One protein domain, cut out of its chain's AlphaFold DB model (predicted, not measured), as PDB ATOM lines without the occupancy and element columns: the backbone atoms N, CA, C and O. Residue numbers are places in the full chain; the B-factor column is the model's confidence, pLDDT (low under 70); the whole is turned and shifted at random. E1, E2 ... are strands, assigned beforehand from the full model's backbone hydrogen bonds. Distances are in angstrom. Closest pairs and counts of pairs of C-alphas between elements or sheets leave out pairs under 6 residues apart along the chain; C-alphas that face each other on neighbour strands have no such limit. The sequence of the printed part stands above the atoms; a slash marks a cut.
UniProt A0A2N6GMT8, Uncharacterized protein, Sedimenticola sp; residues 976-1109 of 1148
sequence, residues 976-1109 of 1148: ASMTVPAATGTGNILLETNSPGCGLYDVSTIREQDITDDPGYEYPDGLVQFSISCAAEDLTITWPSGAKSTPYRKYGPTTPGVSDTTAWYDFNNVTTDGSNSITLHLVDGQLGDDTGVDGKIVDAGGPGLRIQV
ATOM      1  N   ALA A 976      81.909 -57.189  90.814       83.00
ATOM      2  CA  ALA A 976      81.575 -57.094  89.399       83.00
ATOM      3  C   ALA A 976      81.563 -55.619  88.968       83.00
ATOM      4  O   ALA A 976      80.646 -54.866  89.290       83.00
ATOM      5  N   SER A 977      82.594 -55.216  88.226       85.44
ATOM      6  CA  SER A 977      82.739 -53.866  87.684       85.44
ATOM      7  C   SER A 977      82.728 -53.861  86.155       85.44
ATOM      8  O   SER A 977      83.275 -54.749  85.497       85.44
ATOM      9  N   MET A 978      82.089 -52.849  85.563       87.38
ATOM     10  CA  MET A 978      82.038 -52.668  84.112       87.38
ATOM     11  C   MET A 978      82.100 -51.189  83.735       87.38
ATOM     12  O   MET A 978      81.411 -50.345  84.301       87.38
ATOM     13  N   THR A 979      82.930 -50.866  82.745       90.25
ATOM     14  CA  THR A 979      83.097 -49.505  82.226       90.25
ATOM     15  C   THR A 979      82.485 -49.394  80.834       90.25
ATOM     16  O   THR A 979      82.847 -50.161  79.940       90.25
ATOM     17  N   VAL A 980      81.604 -48.415  80.622       91.25
ATOM     18  CA  VAL A 980      80.945 -48.156  79.331       91.25
ATOM     19  C   VAL A 980      81.131 -46.698  78.886       91.25
ATOM     20  O   VAL A 980      81.134 -45.801  79.729       91.25
ATOM     21  N   PRO A 981      81.293 -46.404  77.582       91.88
ATOM     22  CA  PRO A 981      81.346 -45.023  77.102       91.88
ATOM     23  C   PRO A 981      80.015 -44.296  77.340       91.88
ATOM     24  O   PRO A 981      78.949 -44.843  77.051       91.88
ATOM     25  N   ALA A 982      80.072 -43.046  77.803       88.56
ATOM     26  CA  ALA A 982      78.905 -42.174  77.915       88.56
ATOM     27  C   ALA A 982      78.232 -41.989  76.540       88.56
ATOM     28  O   ALA A 982      78.920 -41.790  75.532       88.56
ATOM     29  N   ALA A 983      76.897 -42.019  76.473       86.81
ATOM     30  CA  ALA A 983      76.156 -42.048  75.200       86.81
ATOM     31  C   ALA A 983      76.349 -40.773  74.346       86.81
ATOM     32  O   ALA A 983      76.139 -40.768  73.124       86.81
ATOM     33  N   THR A 984      76.761 -39.691  75.004       83.75
ATOM     34  CA  THR A 984      77.080 -38.361  74.469       83.75
ATOM     35  C   THR A 984      78.566 -38.174  74.127       83.75
ATOM     36  O   THR A 984      78.916 -37.208  73.451       83.75
ATOM     37  N   GLY A 985      79.446 -39.095  74.543       85.00
ATOM     38  CA  GLY A 985      80.893 -39.031  74.309       85.00
ATOM     39  C   GLY A 985      81.685 -38.145  75.283       85.00
ATOM     40  O   GLY A 985      82.832 -37.810  74.994       85.00
ATOM     41  N   THR A 986      81.100 -37.762  76.421       83.12
ATOM     42  CA  THR A 986      81.729 -36.942  77.478       83.12
ATOM     43  C   THR A 986      82.831 -37.656  78.267       83.12
ATOM     44  O   THR A 986      83.694 -36.997  78.847       83.12
ATOM     45  N   GLY A 987      82.834 -38.989  78.283       88.06
ATOM     46  CA  GLY A 987      83.815 -39.809  78.986       88.06
ATOM     47  C   GLY A 987      83.371 -41.267  79.077       88.06
ATOM     48  O   GLY A 987      82.614 -41.745  78.233       88.06
ATOM     49  N   ASN A 988      83.820 -41.952  80.126       90.50
ATOM     50  CA  ASN A 988      83.360 -43.290  80.491       90.50
ATOM     51  C   ASN A 988      82.550 -43.221  81.788       90.50
ATOM     52  O   ASN A 988      82.922 -42.481  82.697       90.50
ATOM     53  N   ILE A 989      81.497 -44.028  81.873       89.44
ATOM     54  CA  ILE A 989      80.731 -44.304  83.088       89.44
ATOM     55  C   ILE A 989      81.231 -45.642  83.647       89.44
ATOM     56  O   ILE A 989      81.459 -46.589  82.888       89.44
ATOM     57  N   LEU A 990      81.423 -45.711  84.961       89.88
ATOM     58  CA  LEU A 990      81.800 -46.921  85.689       89.88
ATOM     59  C   LEU A 990      80.594 -47.417  86.493       89.88
ATOM     60  O   LEU A 990      79.923 -46.618  87.139       89.88
ATOM     61  N   LEU A 991      80.328 -48.719  86.435       90.88
ATOM     62  CA  LEU A 991      79.338 -49.420  87.247       90.88
ATOM     63  C   LEU A 991      80.060 -50.450  88.113       90.88
ATOM     64  O   LEU A 991      80.905 -51.179  87.589       90.88
ATOM     65  N   GLU A 992      79.701 -50.542  89.389       89.19
ATOM     66  CA  GLU A 992      80.272 -51.481  90.360       89.19
ATOM     67  C   GLU A 992      79.159 -52.010  91.272       89.19
ATOM     68  O   GLU A 992      78.381 -51.231  91.823       89.19
ATOM     69  N   THR A 993      79.049 -53.333  91.404       89.31
ATOM     70  CA  THR A 993      78.133 -53.978  92.361       89.31
ATOM     71  C   THR A 993      78.662 -53.850  93.801       89.31
ATOM     72  O   THR A 993      79.738 -53.289  94.013       89.31
ATOM     73  N   ASN A 994      77.956 -54.367  94.812       82.19
ATOM     74  CA  ASN A 994      78.487 -54.467  96.180       82.19
ATOM     75  C   ASN A 994      78.565 -55.904  96.720       82.19
ATOM     76  O   ASN A 994      79.291 -56.147  97.685       82.19
ATOM     77  N   SER A 995      77.856 -56.855  96.104       79.69
ATOM     78  CA  SER A 995      77.612 -58.176  96.682       79.69
ATOM     79  C   SER A 995      78.388 -59.336  96.027       79.69
ATOM     80  O   SER A 995      78.712 -59.308  94.833       79.69
ATOM     81  N   PRO A 996      78.666 -60.413  96.796       69.62
ATOM     82  CA  PRO A 996      79.343 -61.616  96.318       69.62
ATOM     83  C   PRO A 996      78.698 -62.295  95.104       69.62
ATOM     84  O   PRO A 996      77.571 -62.781  95.167       69.62
ATOM     85  N   GLY A 997      79.459 -62.443  94.017       69.88
ATOM     86  CA  GLY A 997      79.096 -63.314  92.888       69.88
ATOM     87  C   GLY A 997      77.927 -62.834  92.021       69.88
ATOM     88  O   GLY A 997      77.547 -63.538  91.084       69.88
ATOM     89  N   CYS A 998      77.385 -61.647  92.289       79.75
ATOM     90  CA  CYS A 998      76.324 -61.043  91.502       79.75
ATOM     91  C   CYS A 998      76.894 -60.487  90.194       79.75
ATOM     92  O   CYS A 998      77.581 -59.469  90.152       79.75
ATOM     93  N   GLY A 999      76.662 -61.224  89.107       84.06
ATOM     94  CA  GLY A 999      77.190 -60.903  87.791       84.06
ATOM     95  C   GLY A 999      76.464 -59.711  87.184       84.06
ATOM     96  O   GLY A 999      75.250 -59.765  86.996       84.06
ATOM     97  N   LEU A1000      77.229 -58.681  86.829       89.62
ATOM     98  CA  LEU A1000      76.795 -57.531  86.039       89.62
ATOM     99  C   LEU A1000      77.006 -57.829  84.543       89.62
ATOM    100  O   LEU A1000      78.114 -58.171  84.127       89.62
ATOM    101  N   TYR A1001      75.952 -57.733  83.731       89.00
ATOM    102  CA  TYR A1001      75.977 -58.047  82.295       89.00
ATOM    103  C   TYR A1001      75.008 -57.169  81.484       89.00
ATOM    104  O   TYR A1001      74.276 -56.352  82.037       89.00
ATOM    105  N   ASP A1002      75.081 -57.279  80.151       89.44
ATOM    106  CA  ASP A1002      74.310 -56.508  79.155       89.44
ATOM    107  C   ASP A1002      74.344 -54.967  79.321       89.44
ATOM    108  O   ASP A1002      73.538 -54.233  78.743       89.44
ATOM    109  N   VAL A1003      75.346 -54.459  80.052       92.00
ATOM    110  CA  VAL A1003      75.526 -53.030  80.329       92.00
ATOM    111  C   VAL A1003      75.771 -52.241  79.049       92.00
ATOM    112  O   VAL A1003      76.692 -52.527  78.278       92.00
ATOM    113  N   SER A1004      74.980 -51.194  78.844       90.75
ATOM    114  CA  SER A1004      75.141 -50.256  77.733       90.75
ATOM    115  C   SER A1004      74.505 -48.899  78.047       90.75
ATOM    116  O   SER A1004      73.738 -48.757  78.995       90.75
ATOM    117  N   THR A1005      74.853 -47.874  77.269       90.56
ATOM    118  CA  THR A1005      74.343 -46.511  77.460       90.56
ATOM    119  C   THR A1005      73.354 -46.137  76.363       90.56
ATOM    120  O   THR A1005      73.565 -46.446  75.188       90.56
ATOM    121  N   ILE A1006      72.271 -45.461  76.746       88.44
ATOM    122  CA  ILE A1006      71.230 -44.967  75.833       88.44
ATOM    123  C   ILE A1006      71.105 -43.447  75.967       88.44
ATOM    124  O   ILE A1006      71.460 -42.867  76.997       88.44
ATOM    125  N   ARG A1007      70.629 -42.769  74.921       85.50
ATOM    126  CA  ARG A1007      70.336 -41.330  74.977       85.50
ATOM    127  C   ARG A1007      68.850 -41.113  75.206       85.50
ATOM    128  O   ARG A1007      68.032 -41.852  74.674       85.50
ATOM    129  N   GLU A1008      68.515 -40.017  75.872       81.69
ATOM    130  CA  GLU A1008      67.142 -39.511  75.994       81.69
ATOM    131  C   GLU A1008      66.430 -39.397  74.631       81.69
ATOM    132  O   GLU A1008      65.326 -39.905  74.463       81.69
ATOM    133  N   GLN A1009      67.112 -38.854  73.614       78.12
ATOM    134  CA  GLN A1009      66.606 -38.759  72.233       78.12
ATOM    135  C   GLN A1009      66.292 -40.108  71.547       78.12
ATOM    136  O   GLN A1009      65.680 -40.110  70.480       78.12
ATOM    137  N   ASP A1010      66.751 -41.231  72.109       80.44
ATOM    138  CA  ASP A1010      66.532 -42.581  71.577       80.44
ATOM    139  C   ASP A1010      65.364 -43.302  72.301       80.44
ATOM    140  O   ASP A1010      64.978 -44.401  71.901       80.44
ATOM    141  N   ILE A1011      64.780 -42.672  73.333       82.88
ATOM    142  CA  ILE A1011      63.579 -43.103  74.071       82.88
ATOM    143  C   ILE A1011      62.496 -42.000  74.020       82.88
ATOM    144  O   ILE A1011      62.381 -41.295  73.017       82.88
ATOM    145  N   THR A1012      61.645 -41.865  75.047       83.38
ATOM    146  CA  THR A1012      60.750 -40.700  75.170       83.38
ATOM    147  C   THR A1012      61.430 -39.575  75.954       83.38
ATOM    148  O   THR A1012      62.088 -39.827  76.955       83.38
ATOM    149  N   ASP A1013      61.257 -38.342  75.481       81.94
ATOM    150  CA  ASP A1013      61.734 -37.081  76.077       81.94
ATOM    151  C   ASP A1013      61.221 -36.893  77.526       81.94
ATOM    152  O   ASP A1013      60.047 -37.185  77.776       81.94
ATOM    153  N   ASP A1014      62.051 -36.409  78.468       84.12
ATOM    154  CA  ASP A1014      61.626 -36.056  79.839       84.12
ATOM    155  C   ASP A1014      61.499 -34.521  79.989       84.12
ATOM    156  O   ASP A1014      62.495 -33.831  80.234       84.12
ATOM    157  N   PRO A1015      60.302 -33.917  79.825       79.00
ATOM    158  CA  PRO A1015      60.213 -32.499  79.472       79.00
ATOM    159  C   PRO A1015      60.710 -31.539  80.567       79.00
ATOM    160  O   PRO A1015      60.000 -31.238  81.531       79.00
ATOM    161  N   GLY A1016      61.910 -30.985  80.365       75.00
ATOM    162  CA  GLY A1016      62.568 -30.033  81.273       75.00
ATOM    163  C   GLY A1016      63.846 -30.550  81.946       75.00
ATOM    164  O   GLY A1016      64.443 -29.816  82.743       75.00
ATOM    165  N   TYR A1017      64.268 -31.772  81.621       77.62
ATOM    166  CA  TYR A1017      65.543 -32.356  82.026       77.62
ATOM    167  C   TYR A1017      66.528 -32.403  80.842       77.62
ATOM    168  O   TYR A1017      66.173 -32.100  79.707       77.62
ATOM    169  N   GLU A1018      67.788 -32.709  81.141       78.31
ATOM    170  CA  GLU A1018      68.867 -32.989  80.189       78.31
ATOM    171  C   GLU A1018      69.775 -34.050  80.827       78.31
ATOM    172  O   GLU A1018      70.139 -33.908  82.002       78.31
ATOM    173  N   TYR A1019      70.178 -35.068  80.058       84.25
ATOM    174  CA  TYR A1019      71.071 -36.145  80.513       84.25
ATOM    175  C   TYR A1019      72.464 -36.056  79.850       84.25
ATOM    176  O   TYR A1019      72.692 -36.681  78.811       84.25
ATOM    177  N   PRO A1020      73.429 -35.290  80.414       78.75
ATOM    178  CA  PRO A1020      74.666 -34.896  79.725       78.75
ATOM    179  C   PRO A1020      75.633 -36.049  79.423       78.75
ATOM    180  O   PRO A1020      76.420 -35.936  78.484       78.75
ATOM    181  N   ASP A1021      75.555 -37.157  80.162       84.19
ATOM    182  CA  ASP A1021      76.341 -38.382  79.930       84.19
ATOM    183  C   ASP A1021      75.493 -39.529  79.332       84.19
ATOM    184  O   ASP A1021      76.016 -40.587  78.968       84.19
ATOM    185  N   GLY A1022      74.182 -39.311  79.185       86.69
ATOM    186  CA  GLY A1022      73.191 -40.337  78.872       86.69
ATOM    187  C   GLY A1022      72.690 -41.125  80.088       86.69
ATOM    188  O   GLY A1022      72.980 -40.807  81.243       86.69
ATOM    189  N   LEU A1023      71.907 -42.152  79.776       87.44
ATOM    190  CA  LEU A1023      71.279 -43.117  80.680       87.44
ATOM    191  C   LEU A1023      72.018 -44.458  80.587       87.44
ATOM    192  O   LEU A1023      72.708 -44.715  79.593       87.44
ATOM    193  N   VAL A1024      71.864 -45.323  81.589       89.50
ATOM    194  CA  VAL A1024      72.628 -46.578  81.692       89.50
ATOM    195  C   VAL A1024      71.686 -47.754  81.923       89.50
ATOM    196  O   VAL A1024      71.122 -47.881  83.001       89.50
ATOM    197  N   GLN A1025      71.556 -48.634  80.929       90.50
ATOM    198  CA  GLN A1025      70.831 -49.901  81.063       90.50
ATOM    199  C   GLN A1025      71.799 -51.038  81.419       90.50
ATOM    200  O   GLN A1025      72.953 -51.030  80.980       90.50
ATOM    201  N   PHE A1026      71.352 -52.000  82.225       93.12
ATOM    202  CA  PHE A1026      72.178 -53.089  82.760       93.12
ATOM    203  C   PHE A1026      71.327 -54.277  83.231       93.12
ATOM    204  O   PHE A1026      70.115 -54.169  83.402       93.12
ATOM    205  N   SER A1027      71.958 -55.425  83.469       92.12
ATOM    206  CA  SER A1027      71.338 -56.593  84.104       92.12
ATOM    207  C   SER A1027      72.227 -57.163  85.207       92.12
ATOM    208  O   SER A1027      73.451 -57.183  85.071       92.12
ATOM    209  N   ILE A1028      71.611 -57.638  86.291       92.38
ATOM    210  CA  ILE A1028      72.280 -58.188  87.478       92.38
ATOM    211  C   ILE A1028      71.710 -59.579  87.771       92.38
ATOM    212  O   ILE A1028      70.497 -59.788  87.740       92.38
ATOM    213  N   SER A1029      72.577 -60.551  88.072       90.38
ATOM    214  CA  SER A1029      72.187 -61.954  88.290       90.38
ATOM    215  C   SER A1029      71.645 -62.272  89.695       90.38
ATOM    216  O   SER A1029      71.733 -63.428  90.115       90.38
ATOM    217  N   CYS A1030      71.178 -61.271  90.440       89.69
ATOM    218  CA  CYS A1030      70.803 -61.383  91.849       89.69
ATOM    219  C   CYS A1030      69.463 -60.700  92.135       89.69
ATOM    220  O   CYS A1030      69.084 -59.745  91.463       89.69
ATOM    221  N   ALA A1031      68.761 -61.195  93.161       89.75
ATOM    222  CA  ALA A1031      67.430 -60.726  93.548       89.75
ATOM    223  C   ALA A1031      67.436 -59.428  94.384       89.75
ATOM    224  O   ALA A1031      66.388 -58.835  94.624       89.75
ATOM    225  N   ALA A1032      68.603 -59.002  94.861       90.38
ATOM    226  CA  ALA A1032      68.853 -57.703  95.472       90.38
ATOM    227  C   ALA A1032      70.336 -57.366  95.289       90.38
ATOM    228  O   ALA A1032      71.160 -58.278  95.320       90.38
ATOM    229  N   GLU A1033      70.653 -56.090  95.077       91.00
ATOM    230  CA  GLU A1033      72.013 -55.593  94.841       91.00
ATOM    231  C   GLU A1033      72.074 -54.089  95.126       91.00
ATOM    232  O   GLU A1033      71.136 -53.378  94.753       91.00
ATOM    233  N   ASP A1034      73.185 -53.579  95.670       89.88
ATOM    234  CA  ASP A1034      73.461 -52.145  95.571       89.88
ATOM    235  C   ASP A1034      74.429 -51.873  94.413       89.88
ATOM    236  O   ASP A1034      75.594 -52.274  94.441       89.88
ATOM    237  N   LEU A1035      73.952 -51.178  93.378       89.88
ATOM    238  CA  LEU A1035      74.747 -50.831  92.202       89.88
ATOM    239  C   LEU A1035      75.241 -49.388  92.305       89.88
ATOM    240  O   LEU A1035      74.457 -48.444  92.195       89.88
ATOM    241  N   THR A1036      76.547 -49.208  92.460       89.81
ATOM    242  CA  THR A1036      77.187 -47.893  92.403       89.81
ATOM    243  C   THR A1036      77.500 -47.527  90.956       89.81
ATOM    244  O   THR A1036      78.102 -48.308  90.221       89.81
ATOM    245  N   ILE A1037      77.087 -46.333  90.530       88.56
ATOM    246  CA  ILE A1037      77.351 -45.795  89.192       88.56
ATOM    247  C   ILE A1037      78.088 -44.462  89.332       88.56
ATOM    248  O   ILE A1037      77.608 -43.549  90.003       88.56
ATOM    249  N   THR A1038      79.246 -44.344  88.680       88.69
ATOM    250  CA  THR A1038      80.108 -43.153  88.691       88.69
ATOM    251  C   THR A1038      80.206 -42.544  87.297       88.69
ATOM    252  O   THR A1038      80.625 -43.202  86.341       88.69
ATOM    253  N   TRP A1039      79.855 -41.260  87.182       87.00
ATOM    254  CA  TRP A1039      79.766 -40.536  85.909       87.00
ATOM    255  C   TRP A1039      80.911 -39.535  85.680       87.00
ATOM    256  O   TRP A1039      81.411 -38.924  86.632       87.00
ATOM    257  N   PRO A1040      81.290 -39.275  84.411       85.56
ATOM    258  CA  PRO A1040      82.375 -38.354  84.082       85.56
ATOM    259  C   PRO A1040      82.016 -36.869  84.276       85.56
ATOM    260  O   PRO A1040      82.908 -36.093  84.616       85.56
ATOM    261  N   SER A1041      80.754 -36.445  84.096       75.62
ATOM    262  CA  SER A1041      80.358 -35.029  84.282       75.62
ATOM    263  C   SER A1041      80.025 -34.639  85.734       75.62
ATOM    264  O   SER A1041      80.064 -33.453  86.074       75.62
ATOM    265  N   GLY A1042      79.789 -35.629  86.602       69.25
ATOM    266  CA  GLY A1042      79.608 -35.479  88.048       69.25
ATOM    267  C   GLY A1042      78.158 -35.318  88.515       69.25
ATOM    268  O   GLY A1042      77.372 -34.549  87.961       69.25
ATOM    269  N   ALA A1043      77.796 -36.056  89.566       61.38
ATOM    270  CA  ALA A1043      76.414 -36.263  89.969       61.38
ATOM    271  C   ALA A1043      75.832 -35.052  90.708       61.38
ATOM    272  O   ALA A1043      76.309 -34.664  91.773       61.38
ATOM    273  N   LYS A1044      74.764 -34.442  90.166       57.91
ATOM    274  CA  LYS A1044      74.113 -33.288  90.809       57.91
ATOM    275  C   LYS A1044      72.599 -33.408  90.951       57.91
ATOM    276  O   LYS A1044      71.831 -33.057  90.059       57.91
ATOM    277  N   SER A1045      72.221 -33.682  92.202       58.97
ATOM    278  CA  SER A1045      70.934 -33.438  92.874       58.97
ATOM    279  C   SER A1045      69.815 -34.481  92.727       58.97
ATOM    280  O   SER A1045      69.584 -35.046  91.665       58.97
ATOM    281  N   THR A1046      69.092 -34.661  93.835       61.53
ATOM    282  CA  THR A1046      67.980 -35.597  94.078       61.53
ATOM    283  C   THR A1046      66.596 -34.934  93.927       61.53
ATOM    284  O   THR A1046      66.491 -33.703  94.033       61.53
ATOM    285  N   PRO A1047      65.501 -35.690  93.692       69.38
ATOM    286  CA  PRO A1047      65.448 -37.132  93.408       69.38
ATOM    287  C   PRO A1047      66.009 -37.489  92.022       69.38
ATOM    288  O   PRO A1047      66.029 -36.652  91.116       69.38
ATOM    289  N   TYR A1048      66.456 -38.732  91.853       77.12
ATOM    290  CA  TYR A1048      66.923 -39.220  90.555       77.12
ATOM    291  C   TYR A1048      65.743 -39.576  89.656       77.12
ATOM    292  O   TYR A1048      64.699 -40.021  90.129       77.12
ATOM    293  N   ARG A1049      65.913 -39.367  88.353       81.56
ATOM    294  CA  ARG A1049      64.948 -39.768  87.331       81.56
ATOM    295  C   ARG A1049      65.420 -41.077  86.713       81.56
ATOM    296  O   ARG A1049      66.607 -41.232  86.417       81.56
ATOM    297  N   LYS A1050      64.489 -42.006  86.531       85.50
ATOM    298  CA  LYS A1050      64.707 -43.275  85.836       85.50
ATOM    299  C   LYS A1050      63.605 -43.468  84.801       85.50
ATOM    300  O   LYS A1050      62.447 -43.127  85.059       85.50
ATOM    301  N   TYR A1051      63.977 -44.010  83.647       86.81
ATOM    302  CA  TYR A1051      63.036 -44.516  82.663       86.81
ATOM    303  C   TYR A1051      62.861 -46.018  82.894       86.81
ATOM    304  O   TYR A1051      63.832 -46.732  83.130       86.81
ATOM    305  N   GLY A1052      61.637 -46.530  82.872       88.25
ATOM    306  CA  GLY A1052      61.443 -47.969  83.040       88.25
ATOM    307  C   GLY A1052      60.014 -48.384  83.363       88.25
ATOM    308  O   GLY A1052      59.135 -47.526  83.487       88.25
ATOM    309  N   PRO A1053      59.766 -49.699  83.487       87.12
ATOM    310  CA  PRO A1053      58.454 -50.246  83.806       87.12
ATOM    311  C   PRO A1053      57.924 -49.741  85.150       87.12
ATOM    312  O   PRO A1053      58.488 -49.999  86.215       87.12
ATOM    313  N   THR A1054      56.792 -49.042  85.111       85.00
ATOM    314  CA  THR A1054      56.064 -48.627  86.323       85.00
ATOM    315  C   THR A1054      55.235 -49.764  86.929       85.00
ATOM    316  O   THR A1054      54.707 -49.632  88.032       85.00
ATOM    317  N   THR A1055      55.144 -50.903  86.238       87.31
ATOM    318  CA  THR A1055      54.737 -52.206  86.774       87.31
ATOM    319  C   THR A1055      55.876 -53.205  86.526       87.31
ATOM    320  O   THR A1055      56.229 -53.400  85.361       87.31
ATOM    321  N   PRO A1056      56.448 -53.837  87.570       86.50
ATOM    322  CA  PRO A1056      57.574 -54.762  87.421       86.50
ATOM    323  C   PRO A1056      57.238 -55.926  86.483       86.50
ATOM    324  O   PRO A1056      56.133 -56.474  86.551       86.50
ATOM    325  N   GLY A1057      58.170 -56.295  85.603       82.31
ATOM    326  CA  GLY A1057      57.975 -57.372  84.628       82.31
ATOM    327  C   GLY A1057      57.017 -57.050  83.471       82.31
ATOM    328  O   GLY A1057      56.555 -57.971  82.794       82.31
ATOM    329  N   VAL A1058      56.656 -55.775  83.254       85.56
ATOM    330  CA  VAL A1058      55.713 -55.358  82.198       85.56
ATOM    331  C   VAL A1058      56.239 -54.142  81.422       85.56
ATOM    332  O   VAL A1058      55.850 -52.999  81.679       85.56
ATOM    333  N   SER A1059      57.077 -54.403  80.417       77.69
ATOM    334  CA  SER A1059      57.716 -53.406  79.536       77.69
ATOM    335  C   SER A1059      56.757 -52.405  78.865       77.69
ATOM    336  O   SER A1059      57.103 -51.234  78.696       77.69
ATOM    337  N   ASP A1060      55.511 -52.807  78.580       79.94
ATOM    338  CA  ASP A1060      54.428 -51.931  78.084       79.94
ATOM    339  C   ASP A1060      54.041 -50.792  79.064       79.94
ATOM    340  O   ASP A1060      53.287 -49.889  78.701       79.94
ATOM    341  N   THR A1061      54.531 -50.815  80.312       81.81
ATOM    342  CA  THR A1061      54.275 -49.788  81.348       81.81
ATOM    343  C   THR A1061      55.437 -48.806  81.543       81.81
ATOM    344  O   THR A1061      55.539 -48.151  82.586       81.81
ATOM    345  N   THR A1062      56.326 -48.713  80.554       84.88
ATOM    346  CA  THR A1062      57.504 -47.837  80.563       84.88
ATOM    347  C   THR A1062      57.135 -46.351  80.625       84.88
ATOM    348  O   THR A1062      56.365 -45.843  79.811       84.88
ATOM    349  N   ALA A1063      57.693 -45.643  81.609       87.25
ATOM    350  CA  ALA A1063      57.543 -44.198  81.777       87.25
ATOM    351  C   ALA A1063      58.713 -43.604  82.579       87.25
ATOM    352  O   ALA A1063      59.520 -44.330  83.160       87.25
ATOM    353  N   TRP A1064      58.770 -42.272  82.647       87.25
ATOM    354  CA  TRP A1064      59.679 -41.533  83.523       87.25
ATOM    355  C   TRP A1064      59.090 -41.310  84.916       87.25
ATOM    356  O   TRP A1064      57.986 -40.776  85.052       87.25
ATOM    357  N   TYR A1065      59.849 -41.650  85.954       86.31
ATOM    358  CA  TYR A1065      59.440 -41.475  87.348       86.31
ATOM    359  C   TYR A1065      60.634 -41.183  88.270       86.31
ATOM    360  O   TYR A1065      61.800 -41.314  87.888       86.31
ATOM    361  N   ASP A1066      60.322 -40.757  89.494       84.62
ATOM    362  CA  ASP A1066      61.314 -40.405  90.508       84.62
ATOM    363  C   ASP A1066      61.767 -41.672  91.250       84.62
ATOM    364  O   ASP A1066      61.005 -42.273  92.015       84.62
ATOM    365  N   PHE A1067      63.015 -42.084  91.025       83.25
ATOM    366  CA  PHE A1067      63.629 -43.220  91.700       83.25
ATOM    367  C   PHE A1067      64.285 -42.750  93.004       83.25
ATOM    368  O   PHE A1067      65.300 -42.053  93.007       83.25
ATOM    369  N   ASN A1068      63.654 -43.105  94.125       82.31
ATOM    370  CA  ASN A1068      64.021 -42.622  95.460       82.31
ATOM    371  C   ASN A1068      64.893 -43.604  96.262       82.31
ATOM    372  O   ASN A1068      65.358 -43.241  97.338       82.31
ATOM    373  N   ASN A1069      65.126 -44.824  95.765       86.38
ATOM    374  CA  ASN A1069      65.941 -45.835  96.449       86.38
ATOM    375  C   ASN A1069      67.429 -45.665  96.087       86.38
ATOM    376  O   ASN A1069      68.052 -46.540  95.491       86.38
ATOM    377  N   VAL A1070      67.965 -44.475  96.369       85.00
ATOM    378  CA  VAL A1070      69.316 -44.049  95.977       85.00
ATOM    379  C   VAL A1070      70.002 -43.349  97.142       85.00
ATOM    380  O   VAL A1070      69.443 -42.409  97.709       85.00
ATOM    381  N   THR A1071      71.232 -43.751  97.446       86.50
ATOM    382  CA  THR A1071      72.149 -42.989  98.299       86.50
ATOM    383  C   THR A1071      73.179 -42.233  97.455       86.50
ATOM    384  O   THR A1071      73.490 -42.599  96.321       86.50
ATOM    385  N   THR A1072      73.672 -41.115  97.990       78.31
ATOM    386  CA  THR A1072      74.634 -40.235  97.314       78.31
ATOM    387  C   THR A1072      75.771 -39.894  98.261       78.31
ATOM    388  O   THR A1072      75.519 -39.353  99.337       78.31
ATOM    389  N   ASP A1073      77.006 -40.125  97.831       70.62
ATOM    390  CA  ASP A1073      78.229 -39.722  98.538       70.62
ATOM    391  C   ASP A1073      78.491 -38.198  98.484       70.62
ATOM    392  O   ASP A1073      79.277 -37.663  99.263       70.62
ATOM    393  N   GLY A1074      77.820 -37.486  97.570       64.19
ATOM    394  CA  GLY A1074      78.036 -36.063  97.298       64.19
ATOM    395  C   GLY A1074      79.155 -35.776  96.286       64.19
ATOM    396  O   GLY A1074      79.526 -34.613  96.115       64.19
ATOM    397  N   SER A1075      79.680 -36.809  95.620       72.75
ATOM    398  CA  SER A1075      80.763 -36.756  94.637       72.75
ATOM    399  C   SER A1075      80.236 -36.962  93.198       72.75
ATOM    400  O   SER A1075      79.240 -36.357  92.795       72.75
ATOM    401  N   ASN A1076      80.920 -37.765  92.383       81.62
ATOM    402  CA  ASN A1076      80.523 -38.154  91.035       81.62
ATOM    403  C   ASN A1076      79.734 -39.479  90.981       81.62
ATOM    404  O   ASN A1076      79.337 -39.875  89.880       81.62
ATOM    405  N   SER A1077      79.513 -40.146  92.121       85.25
ATOM    406  CA  SER A1077      78.837 -41.445  92.204       85.25
ATOM    407  C   SER A1077      77.425 -41.358  92.799       85.25
ATOM    408  O   SER A1077      77.071 -40.389  93.475       85.25
ATOM    409  N   ILE A1078      76.600 -42.372  92.525       85.31
ATOM    410  CA  ILE A1078      75.361 -42.664  93.261       85.31
ATOM    411  C   ILE A1078      75.264 -44.176  93.460       85.31
ATOM    412  O   ILE A1078      75.649 -44.929  92.565       85.31
ATOM    413  N   THR A1079      74.693 -44.618  94.575       89.00
ATOM    414  CA  THR A1079      74.462 -46.039  94.854       89.00
ATOM    415  C   THR A1079      72.963 -46.322  94.803       89.00
ATOM    416  O   THR A1079      72.176 -45.767  95.570       89.00
ATOM    417  N   LEU A1080      72.557 -47.147  93.840       88.88
ATOM    418  CA  LEU A1080      71.182 -47.588  93.635       88.88
ATOM    419  C   LEU A1080      70.915 -48.813  94.500       88.88
ATOM    420  O   LEU A1080      71.561 -49.834  94.300       88.88
ATOM    421  N   HIS A1081      69.924 -48.749  95.380       90.38
ATOM    422  CA  HIS A1081      69.464 -49.912  96.130       90.38
ATOM    423  C   HIS A1081      68.403 -50.640  95.291       90.38
ATOM    424  O   HIS A1081      67.290 -50.136  95.102       90.38
ATOM    425  N   LEU A1082      68.751 -51.798  94.729       90.12
ATOM    426  CA  LEU A1082      67.936 -52.524  93.752       90.12
ATOM    427  C   LEU A1082      67.434 -53.853  94.327       90.12
ATOM    428  O   LEU A1082      68.138 -54.539  95.062       90.12
ATOM    429  N   VAL A1083      66.199 -54.223  93.978       90.75
ATOM    430  CA  VAL A1083      65.561 -55.486  94.373       90.75
ATOM    431  C   VAL A1083      64.663 -55.960  93.231       90.75
ATOM    432  O   VAL A1083      63.915 -55.161  92.664       90.75
ATOM    433  N   ASP A1084      64.735 -57.252  92.931       91.38
ATOM    434  CA  ASP A1084      63.938 -57.968  91.931       91.38
ATOM    435  C   ASP A1084      62.431 -57.762  92.161       91.38
ATOM    436  O   ASP A1084      61.915 -57.874  93.280       91.38
ATOM    437  N   GLY A1085      61.719 -57.408  91.092       86.75
ATOM    438  CA  GLY A1085      60.293 -57.104  91.127       86.75
ATOM    439  C   GLY A1085      59.932 -55.749  91.752       86.75
ATOM    440  O   GLY A1085      58.788 -55.577  92.183       86.75
ATOM    441  N   GLN A1086      60.854 -54.779  91.810       89.12
ATOM    442  CA  GLN A1086      60.548 -53.380  92.158       89.12
ATOM    443  C   GLN A1086      60.388 -52.458  90.932       89.12
ATOM    444  O   GLN A1086      60.521 -52.865  89.780       89.12
ATOM    445  N   LEU A1087      60.018 -51.192  91.174       86.12
ATOM    446  CA  LEU A1087      59.735 -50.206  90.124       86.12
ATOM    447  C   LEU A1087      60.959 -49.958  89.232       86.12
ATOM    448  O   LEU A1087      61.992 -49.468  89.700       86.12
ATOM    449  N   GLY A1088      60.795 -50.209  87.933       82.44
ATOM    450  CA  GLY A1088      61.851 -50.112  86.930       82.44
ATOM    451  C   GLY A1088      62.640 -51.389  86.693       82.44
ATOM    452  O   GLY A1088      63.686 -51.312  86.052       82.44
ATOM    453  N   ASP A1089      62.187 -52.518  87.222       88.31
ATOM    454  CA  ASP A1089      62.652 -53.837  86.816       88.31
ATOM    455  C   ASP A1089      61.805 -54.339  85.630       88.31
ATOM    456  O   ASP A1089      60.570 -54.354  85.691       88.31
ATOM    457  N   ASP A1090      62.466 -54.685  84.523       86.81
ATOM    458  CA  ASP A1090      61.841 -55.269  83.326       86.81
ATOM    459  C   ASP A1090      61.665 -56.789  83.450       86.81
ATOM    460  O   ASP A1090      60.842 -57.387  82.755       86.81
ATOM    461  N   THR A1091      62.356 -57.400  84.417       83.44
ATOM    462  CA  THR A1091      61.964 -58.675  85.019       83.44
ATOM    463  C   THR A1091      60.950 -58.455  86.147       83.44
ATOM    464  O   THR A1091      60.745 -57.350  86.646       83.44
ATOM    465  N   GLY A1092      60.241 -59.518  86.520       84.62
ATOM    466  CA  GLY A1092      59.425 -59.527  87.727       84.62
ATOM    467  C   GLY A1092      59.649 -60.830  88.478       84.62
ATOM    468  O   GLY A1092      59.499 -61.886  87.871       84.62
ATOM    469  N   VAL A1093      59.984 -60.729  89.767       88.88
ATOM    470  CA  VAL A1093      60.259 -61.808  90.740       88.88
ATOM    471  C   VAL A1093      60.721 -63.129  90.109       88.88
ATOM    472  O   VAL A1093      60.015 -64.142  90.173       88.88
ATOM    473  N   ASP A1094      61.906 -63.107  89.489       89.38
ATOM    474  CA  ASP A1094      62.538 -64.271  88.841       89.38
ATOM    475  C   ASP A1094      63.965 -64.599  89.332       89.38
ATOM    476  O   ASP A1094      64.533 -65.630  88.951       89.38
ATOM    477  N   GLY A1095      64.508 -63.787  90.245       87.50
ATOM    478  CA  GLY A1095      65.853 -63.902  90.808       87.50
ATOM    479  C   GLY A1095      66.898 -62.977  90.177       87.50
ATOM    480  O   GLY A1095      68.081 -63.114  90.502       87.50
ATOM    481  N   LYS A1096      66.496 -62.071  89.281       90.25
ATOM    482  CA  LYS A1096      67.366 -61.115  88.578       90.25
ATOM    483  C   LYS A1096      66.793 -59.706  88.628       90.25
ATOM    484  O   LYS A1096      65.622 -59.518  88.919       90.25
ATOM    485  N   ILE A1097      67.629 -58.734  88.279       90.81
ATOM    486  CA  ILE A1097      67.225 -57.342  88.067       90.81
ATOM    487  C   ILE A1097      67.641 -56.956  86.647       90.81
ATOM    488  O   ILE A1097      68.821 -57.063  86.299       90.81
ATOM    489  N   VAL A1098      66.696 -56.499  85.826       91.38
ATOM    490  CA  VAL A1098      66.931 -56.049  84.445       91.38
ATOM    491  C   VAL A1098      66.476 -54.600  84.319       91.38
ATOM    492  O   VAL A1098      65.285 -54.304  84.256       91.38
ATOM    493  N   ASP A1099      67.432 -53.676  84.272       88.75
ATOM    494  CA  ASP A1099      67.165 -52.248  84.147       88.75
ATOM    495  C   ASP A1099      67.305 -51.794  82.689       88.75
ATOM    496  O   ASP A1099      68.401 -51.497  82.215       88.75
ATOM    497  N   ALA A1100      66.182 -51.747  81.969       79.94
ATOM    498  CA  ALA A1100      66.119 -51.404  80.544       79.94
ATOM    499  C   ALA A1100      66.106 -49.885  80.239       79.94
ATOM    500  O   ALA A1100      65.972 -49.489  79.081       79.94
ATOM    501  N   GLY A1101      66.207 -49.015  81.251       74.06
ATOM    502  CA  GLY A1101      66.131 -47.554  81.077       74.06
ATOM    503  C   GLY A1101      66.837 -46.768  82.181       74.06
ATOM    504  O   GLY A1101      66.431 -45.650  82.519       74.06
ATOM    505  N   GLY A1102      67.859 -47.392  82.769       74.88
ATOM    506  CA  GLY A1102      68.404 -47.029  84.069       74.88
ATOM    507  C   GLY A1102      68.965 -45.613  84.178       74.88
ATOM    508  O   GLY A1102      69.174 -44.911  83.183       74.88
ATOM    509  N   PRO A1103      69.145 -45.159  85.428       74.81
ATOM    510  CA  PRO A1103      69.107 -43.751  85.786       74.81
ATOM    511  C   PRO A1103      70.208 -42.933  85.120       74.81
ATOM    512  O   PRO A1103      71.255 -43.440  84.719       74.81
ATOM    513  N   GLY A1104      69.962 -41.630  85.027       67.81
ATOM    514  CA  GLY A1104      70.883 -40.684  84.414       67.81
ATOM    515  C   GLY A1104      71.095 -39.454  85.282       67.81
ATOM    516  O   GLY A1104      70.257 -39.086  86.111       67.81
ATOM    517  N   LEU A1105      72.227 -38.789  85.063       65.81
ATOM    518  CA  LEU A1105      72.475 -37.482  85.658       65.81
ATOM    519  C   LEU A1105      71.523 -36.452  85.072       65.81
ATOM    520  O   LEU A1105      71.421 -36.343  83.860       65.81
ATOM    521  N   ARG A1106      70.878 -35.660  85.925       68.62
ATOM    522  CA  ARG A1106      69.957 -34.608  85.496       68.62
ATOM    523  C   ARG A1106      70.627 -33.234  85.496       68.62
ATOM    524  O   ARG A1106      71.283 -32.853  86.466       68.62
ATOM    525  N   ILE A1107      70.347 -32.433  84.478       66.44
ATOM    526  CA  ILE A1107      70.411 -30.970  84.554       66.44
ATOM    527  C   ILE A1107      68.981 -30.456  84.387       66.44
ATOM    528  O   ILE A1107      68.347 -30.694  83.367       66.44
ATOM    529  N   GLN A1108      68.444 -29.762  85.395       62.09
ATOM    530  CA  GLN A1108      67.146 -29.105  85.240       62.09
ATOM    531  C   GLN A1108      67.337 -27.853  84.380       62.09
ATOM    532  O   GLN A1108      67.909 -26.858  84.840       62.09
ATOM    533  N   VAL A1109      66.835 -27.880  83.145       58.34
ATOM    534  CA  VAL A1109      66.913 -26.732  82.238       58.34
ATOM    535  C   VAL A1109      65.927 -25.673  82.716       58.34
ATOM    536  O   VAL A1109      64.741 -25.678  82.383       58.34
TER     537      VAL A1109
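This is residues 976 to 1109 of the 1148 residues of an uncharacterized protein of Sedimenticola sp (UniProt A0A2N6GMT8). With little regular structure, this is a small sandwich: the strongly twisted sheet E1 E2 E5 E8 face to face with the smaller sheet E3 E4 E9, the hairpin E6 and E7 beside them. The printed part has 134 residues, 52 of them in nine named strands, E1 to E9, with no named helix: all strand, each sheet antiparallel. It is compact, radius of gyration of the C-alphas 13.5 A, spans 38 by 31 by 23 A.

E1 is residues 977 to 981, beginning at C-alpha 977 (82.739, -53.866, 87.684); E2 988 to 992; E3 1000 to 1006; E4 1023 to 1028; E5 1032 to 1038, 19.6 A; E6 1048 to 1053; E7 1062 to 1067; E8 1077 to 1083, 19.4 A; E9 1097 to 1099, ending at C-alpha 1099 (67.165, -52.248, 84.147).

N 978 of E1 and O 991 of E2, 2.9 A, are within hydrogen-bond range, as are N 1001 of E3 and O 1027 of E4, 2.9 A. The closest C-alphas of E1 and E3, Val 980 and Ser 1004, are 6.4 A apart.

The printed part has no cut. Links E3 to E4 and E8 to E9 are long. Low-confidence residues include 1042 to 1047 and 1104 to 1109.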